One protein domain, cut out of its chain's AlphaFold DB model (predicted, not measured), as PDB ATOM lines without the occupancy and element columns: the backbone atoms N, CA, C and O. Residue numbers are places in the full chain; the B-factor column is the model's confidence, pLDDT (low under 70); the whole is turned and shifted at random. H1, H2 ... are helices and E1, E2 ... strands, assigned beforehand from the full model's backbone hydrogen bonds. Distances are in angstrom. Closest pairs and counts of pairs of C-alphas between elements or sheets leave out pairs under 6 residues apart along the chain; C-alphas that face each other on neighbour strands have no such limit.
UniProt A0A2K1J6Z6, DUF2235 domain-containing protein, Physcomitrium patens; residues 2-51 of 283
ATOM      1  N   LEU A   2     195.758 271.350 269.953       35.59
ATOM      2  CA  LEU A   2     196.038 272.800 270.034       35.59
ATOM      3  C   LEU A   2     196.009 273.480 268.656       35.59
ATOM      4  O   LEU A   2     196.104 274.698 268.554       35.59
ATOM      5  N   HIS A   3     195.865 272.682 267.599       50.91
ATOM      6  CA  HIS A   3     195.890 273.127 266.216       50.91
ATOM      7  C   HIS A   3     194.641 273.928 265.812       50.91
ATOM      8  O   HIS A   3     194.706 274.651 264.827       50.91
ATOM      9  N   GLU A   4     193.534 273.855 266.561       52.41
ATOM     10  CA  GLU A   4     192.343 274.689 266.311       52.41
ATOM     11  C   GLU A   4     192.332 275.996 267.126       52.41
ATOM     12  O   GLU A   4     191.538 276.894 266.864       52.41
ATOM     13  N   VAL A   5     193.226 276.125 268.116       54.75
ATOM     14  CA  VAL A   5     193.418 277.346 268.933       54.75
ATOM     15  C   VAL A   5     194.720 278.056 268.534       54.75
ATOM     16  O   VAL A   5     195.283 278.841 269.295       54.75
ATOM     17  N   GLY A   6     195.239 277.734 267.347       60.97
ATOM     18  CA  GLY A   6     196.573 278.112 266.904       60.97
ATOM     19  C   GLY A   6     196.840 279.616 266.999       60.97
ATOM     20  O   GLY A   6     195.985 280.458 266.714       60.97
ATOM     21  N   GLY A   7     198.049 279.959 267.435       72.38
ATOM     22  CA  GLY A   7     198.430 281.335 267.699       72.38
ATOM     23  C   GLY A   7     199.920 281.483 267.979       72.38
ATOM     24  O   GLY A   7     200.611 280.511 268.279       72.38
ATOM     25  N   VAL A   8     200.416 282.713 267.896       82.69
ATOM     26  CA  VAL A   8     201.786 283.054 268.307       82.69
ATOM     27  C   VAL A   8     201.746 283.512 269.758       82.69
ATOM     28  O   VAL A   8     200.964 284.404 270.082       82.69
ATOM     29  N   LEU A   9     202.573 282.928 270.631       86.12
ATOM     30  CA  LEU A   9     202.652 283.349 272.034       86.12
ATOM     31  C   LEU A   9     202.905 284.857 272.122       86.12
ATOM     32  O   LEU A   9     203.842 285.385 271.517       86.12
ATOM     33  N   LYS A  10     202.051 285.556 272.873       84.44
ATOM     34  CA  LYS A  10     202.218 286.979 273.139       84.44
ATOM     35  C   LYS A  10     203.490 287.176 273.941       84.44
ATOM     36  O   LYS A  10     203.786 286.435 274.876       84.44
ATOM     37  N   LYS A  11     204.209 288.235 273.591       81.25
ATOM     38  CA  LYS A  11     205.290 288.749 274.417       81.25
ATOM     39  C   LYS A  11     204.695 289.213 275.763       81.25
ATOM     40  O   LYS A  11     203.771 290.031 275.730       81.25
ATOM     41  N   PRO A  12     205.182 288.715 276.913       75.38
ATOM     42  CA  PRO A  12     204.816 289.248 278.222       75.38
ATOM     43  C   PRO A  12     205.149 290.744 278.330       75.38
ATOM     44  O   PRO A  12     206.081 291.225 277.681       75.38
ATOM     45  N   ALA A  13     204.399 291.493 279.140       71.31
ATOM     46  CA  ALA A  13     204.599 292.939 279.288       71.31
ATOM     47  C   ALA A  13     205.998 293.306 279.832       71.31
ATOM     48  O   ALA A  13     206.486 294.407 279.593       71.31
ATOM     49  N   ASP A  14     206.644 292.375 280.527       68.88
ATOM     50  CA  ASP A  14     207.907 292.514 281.247       68.88
ATOM     51  C   ASP A  14     209.135 291.964 280.499       68.88
ATOM     52  O   ASP A  14     210.257 292.128 280.976       68.88
ATOM     53  N   GLY A  15     208.992 291.333 279.324       75.75
ATOM     54  CA  GLY A  15     210.160 290.709 278.696       75.75
ATOM     55  C   GLY A  15     209.879 289.804 277.508       75.75
ATOM     56  O   GLY A  15     208.977 290.043 276.721       75.75
ATOM     57  N   TYR A  16     210.718 288.791 277.315       78.62
ATOM     58  CA  TYR A  16     210.623 287.845 276.200       78.62
ATOM     59  C   TYR A  16     209.752 286.639 276.567       78.62
ATOM     60  O   TYR A  16     209.508 286.368 277.741       78.62
ATOM     61  N   VAL A  17     209.306 285.884 275.559       82.75
ATOM     62  CA  VAL A  17     208.692 284.570 275.794       82.75
ATOM     63  C   VAL A  17     209.699 283.698 276.546       82.75
ATOM     64  O   VAL A  17     210.816 283.480 276.076       82.75
ATOM     65  N   THR A  18     209.319 283.232 277.735       84.94
ATOM     66  CA  THR A  18     210.207 282.440 278.591       84.94
ATOM     67  C   THR A  18     210.185 280.968 278.193       84.94
ATOM     68  O   THR A  18     209.206 280.472 277.630       84.94
ATOM     69  N   LYS A  19     211.240 280.228 278.555       85.69
ATOM     70  CA  LYS A  19     211.274 278.767 278.391       85.69
ATOM     71  C   LYS A  19     210.084 278.089 279.084       85.69
ATOM     72  O   LYS A  19     209.481 277.194 278.504       85.69
ATOM     73  N   ALA A  20     209.702 278.562 280.272       86.06
ATOM     74  CA  ALA A  20     208.561 278.034 281.017       86.06
ATOM     75  C   ALA A  20     207.241 278.196 280.242       86.06
ATOM     76  O   ALA A  20     206.451 277.259 280.179       86.06
ATOM     77  N   SER A  21     207.034 279.342 279.586       82.88
ATOM     78  CA  SER A  21     205.852 279.582 278.745       82.88
ATOM     79  C   SER A  21     205.812 278.657 277.523       82.88
ATOM     80  O   SER A  21     204.746 278.175 277.147       82.88
ATOM     81  N   VAL A  22     206.970 278.370 276.914       85.38
ATOM     82  CA  VAL A  22     207.074 277.398 275.811       85.38
ATOM     83  C   VAL A  22     206.792 275.976 276.303       85.38
ATOM     84  O   VAL A  22     206.063 275.233 275.650       85.38
ATOM     85  N   GLU A  23     207.322 275.594 277.464       87.56
ATOM     86  CA  GLU A  23     207.075 274.284 278.075       87.56
ATOM     87  C   GLU A  23     205.599 274.095 278.456       87.56
ATOM     88  O   GLU A  23     205.050 273.013 278.256       87.56
ATOM     89  N   GLU A  24     204.932 275.135 278.960       86.38
ATOM     90  CA  GLU A  24     203.488 275.129 279.217       86.38
ATOM     91  C   GLU A  24     202.689 274.959 277.919       86.38
ATOM     92  O   GLU A  24     201.841 274.067 277.837       86.38
ATOM     93  N   ALA A  25     203.011 275.740 276.880       84.56
ATOM     94  CA  ALA A  25     202.398 275.609 275.558       84.56
ATOM     95  C   ALA A  25     202.545 274.182 275.012       84.56
ATOM     96  O   ALA A  25     201.591 273.601 274.496       84.56
ATOM     97  N   PHE A  26     203.732 273.594 275.166       82.56
ATOM     98  CA  PHE A  26     204.022 272.241 274.712       82.56
ATOM     99  C   PHE A  26     203.271 271.175 275.519       82.56
ATOM    100  O   PHE A  26     202.725 270.239 274.936       82.56
ATOM    101  N   LYS A  27     203.172 271.325 276.848       85.81
ATOM    102  CA  LYS A  27     202.350 270.447 277.703       85.81
ATOM    103  C   LYS A  27     200.882 270.493 277.302       85.81
ATOM    104  O   LYS A  27     200.227 269.453 277.276       85.81
ATOM    105  N   LEU A  28     200.374 271.680 276.974       83.56
ATOM    106  CA  LEU A  28     199.017 271.824 276.469       83.56
ATOM    107  C   LEU A  28     198.866 271.216 275.073       83.56
ATOM    108  O   LEU A  28     197.849 270.602 274.776       83.56
ATOM    109  N   TYR A  29     199.880 271.336 274.217       78.06
ATOM    110  CA  TYR A  29     199.849 270.740 272.883       78.06
ATOM    111  C   TYR A  29     199.771 269.216 272.943       78.06
ATOM    112  O   TYR A  29     198.992 268.620 272.199       78.06
ATOM    113  N   ARG A  30     200.534 268.619 273.866       77.88
ATOM    114  CA  ARG A  30     200.598 267.173 274.091       77.88
ATOM    115  C   ARG A  30     199.455 266.603 274.931       77.88
ATOM    116  O   ARG A  30     199.552 265.462 275.374       77.88
ATOM    117  N   ASN A  31     198.426 267.393 275.219       78.25
ATOM    118  CA  ASN A  31     197.239 266.887 275.883       78.25
ATOM    119  C   ASN A  31     196.103 266.650 274.871       78.25
ATOM    120  O   ASN A  31     196.016 267.276 273.805       78.25
ATOM    121  N   ASP A  32     195.174 265.782 275.260       75.56
ATOM    122  CA  ASP A  32     193.963 265.488 274.493       75.56
ATOM    123  C   ASP A  32     192.825 266.486 274.771       75.56
ATOM    124  O   ASP A  32     191.674 266.257 274.387       75.56
ATOM    125  N   MET A  33     193.107 267.612 275.442       81.12
ATOM    126  CA  MET A  33     192.076 268.613 275.700       81.12
ATOM    127  C   MET A  33     191.644 269.254 274.387       81.12
ATOM    128  O   MET A  33     192.452 269.706 273.569       81.12
ATOM    129  N   LYS A  34     190.325 269.332 274.216       77.44
ATOM    130  CA  LYS A  34     189.716 269.994 273.072       77.44
ATOM    131  C   LYS A  34     189.855 271.518 273.183       77.44
ATOM    132  O   LYS A  34     189.816 272.057 274.289       77.44
ATOM    133  N   PRO A  35     189.889 272.233 272.054       75.81
ATOM    134  CA  PRO A  35     189.859 273.699 271.966       75.81
ATOM    135  C   PRO A  35     188.785 274.378 272.819       75.81
ATOM    136  O   PRO A  35     188.993 275.456 273.374       75.81
ATOM    137  N   CYS A  36     187.625 273.732 272.961       79.88
ATOM    138  CA  CYS A  36     186.517 274.248 273.753       79.88
ATOM    139  C   CYS A  36     186.755 274.192 275.275       79.88
ATOM    140  O   CYS A  36     186.021 274.851 276.019       79.88
ATOM    141  N   HIS A  37     187.764 273.441 275.730       86.94
ATOM    142  CA  HIS A  37     188.082 273.249 277.138       86.94
ATOM    143  C   HIS A  37     188.472 274.584 277.804       86.94
ATOM    144  O   HIS A  37     189.243 275.352 277.220       86.94
ATOM    145  N   PRO A  38     188.000 274.882 279.033       89.31
ATOM    146  CA  PRO A  38     188.261 276.164 279.694       89.31
ATOM    147  C   PRO A  38     189.748 276.526 279.803       89.31
ATOM    148  O   PRO A  38     190.107 277.678 279.573       89.31
ATOM    149  N   VAL A  39     190.615 275.544 280.079       88.56
ATOM    150  CA  VAL A  39     192.078 275.740 280.143       88.56
ATOM    151  C   VAL A  39     192.641 276.166 278.786       88.56
ATOM    152  O   VAL A  39     193.425 277.107 278.717       88.56
ATOM    153  N   MET A  40     192.187 275.539 277.697       84.31
ATOM    154  CA  MET A  40     192.633 275.864 276.339       84.31
ATOM    155  C   MET A  40     192.173 277.266 275.934       84.31
ATOM    156  O   MET A  40     192.970 278.059 275.439       84.31
ATOM    157  N   LYS A  41     190.914 277.619 276.234       85.50
ATOM    158  CA  LYS A  41     190.379 278.974 276.012       85.50
ATOM    159  C   LYS A  41     191.106 280.038 276.830       85.50
ATOM    160  O   LYS A  41     191.302 281.149 276.343       85.50
ATOM    161  N   ALA A  42     191.467 279.733 278.075       87.81
ATOM    162  CA  ALA A  42     192.227 280.645 278.921       87.81
ATOM    163  C   ALA A  42     193.636 280.856 278.357       87.81
ATOM    164  O   ALA A  42     194.049 282.000 278.181       87.81
ATOM    165  N   PHE A  43     194.318 279.770 277.987       85.12
ATOM    166  CA  PHE A  43     195.646 279.822 277.387       85.12
ATOM    167  C   PHE A  43     195.660 280.586 276.055       85.12
ATOM    168  O   PHE A  43     196.552 281.395 275.822       85.12
ATOM    169  N   ALA A  44     194.625 280.431 275.224       83.50
ATOM    170  CA  ALA A  44     194.466 281.162 273.963       83.50
ATOM    171  C   ALA A  44     194.562 282.687 274.120       83.50
ATOM    172  O   ALA A  44     195.025 283.381 273.216       83.50
ATOM    173  N   LYS A  45     194.149 283.232 275.274       85.69
ATOM    174  CA  LYS A  45     194.233 284.676 275.557       85.69
ATOM    175  C   LYS A  45     195.680 285.171 275.610       85.69
ATOM    176  O   LYS A  45     195.917 286.352 275.341       85.69
ATOM    177  N   ASN A  46     196.629 284.276 275.880       85.50
ATOM    178  CA  ASN A  46     198.067 284.535 275.868       85.50
ATOM    179  C   ASN A  46     198.677 284.420 274.464       85.50
ATOM    180  O   ASN A  46     199.884 284.582 274.320       85.50
ATOM    181  N   CYS A  47     197.874 284.181 273.424       84.69
ATOM    182  CA  CYS A  47     198.328 284.062 272.044       84.69
ATOM    183  C   CYS A  47     197.723 285.163 271.162       84.69
ATOM    184  O   CYS A  47     196.600 285.622 271.379       84.69
ATOM    185  N   TYR A  48     198.469 285.597 270.150       84.12
ATOM    186  CA  TYR A  48     197.910 286.298 269.003       84.12
ATOM    187  C   TYR A  48     197.246 285.268 268.089       84.12
ATOM    188  O   TYR A  48     197.930 284.324 267.682       84.12
ATOM    189  N   PRO A  49     195.955 285.424 267.752       83.12
ATOM    190  CA  PRO A  49     195.340 284.579 266.741       83.12
ATOM    191  C   PRO A  49     196.028 284.860 265.406       83.12
ATOM    192  O   PRO A  49     196.116 286.013 264.977       83.12
ATOM    193  N   VAL A  50     196.538 283.815 264.760       86.00
ATOM    194  CA  VAL A  50     197.167 283.930 263.441       86.00
ATOM    195  C   VAL A  50     196.610 282.874 262.507       86.00
ATOM    196  O   VAL A  50     196.276 281.769 262.929       86.00
ATOM    197  N   ARG A  51     196.563 283.214 261.221       87.19
ATOM    198  CA  ARG A  51     196.467 282.218 260.158       87.19
ATOM    199  C   ARG A  51     197.832 282.010 259.533       87.19
ATOM    200  O   ARG A  51     198.552 282.971 259.259       87.19
TER     201      ARG A  51
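This is residues 2 to 51 of the 283 residues of the protein "DUF2235 domain-containing protein" of Physcomitrium patens (UniProt A0A2K1J6Z6). A tiny ribbon of two antiparallel strands, E1 and E2, joins the two ends of a wide circuit of chain: from E1 the chain loops out past Asp 14, returns through the longer helix H1, turns round near Asp 32 and comes back through the short helix H2 to E2. H1 and H2 approach each other closely in just one place, at a steep tilt, and the two turns lie at opposite ends of the longest axis. The printed part has 50 residues with two named strands and two named helices, in the order E1, H1, H2, E2; the class is mixed, and under half of the residues are in named elements. The whole is compact, with a radius of gyration of the C-alphas of 10.6 A and spans of 30 by 21 by 18 A.

E1, residues 7 to 9, and E2, residues 47 to 49, are antiparallel neighbours, their directions at 153 degrees. N 8 and O 48 are 3.0 A apart and N 48 and O 8 are 2.8 A apart, both within hydrogen-bond range. The closest C-alphas of E1 and H2, residues 38 to 44, are those of Gly 7 and Ala 44, at 7.4 A. H2 and H1, residues 19 to 29, are close but not clearly touching, with the C-alphas of Leu 28 and Met 40 closest at 7.6 A. They run opposite ways at a steep tilt of 51 degrees. H1 and E2 are apart. In H1 and H2 every O i to N i+4 pair is within hydrogen-bond range.

E1 begins at C-alpha 7, (198.430, 281.335, 267.699), and E2 ends at C-alpha 49, (195.340, 284.579, 266.741). H1 measures 15.0 A from C-alpha 19, (211.274, 278.767, 278.391), to C-alpha 29, and H2 measures 9.8 A.

The C-alphas of Asp 14 and Asp 32 are the two farthest apart, at 31.2 A. The printed part has no cut. The link from H2 to E2 is tight, and those from E1 to H1 and from H1 to H2 are short. The mean pLDDT of the printed part is 79.2; residues 2 to 6 and residue 14 are under 70.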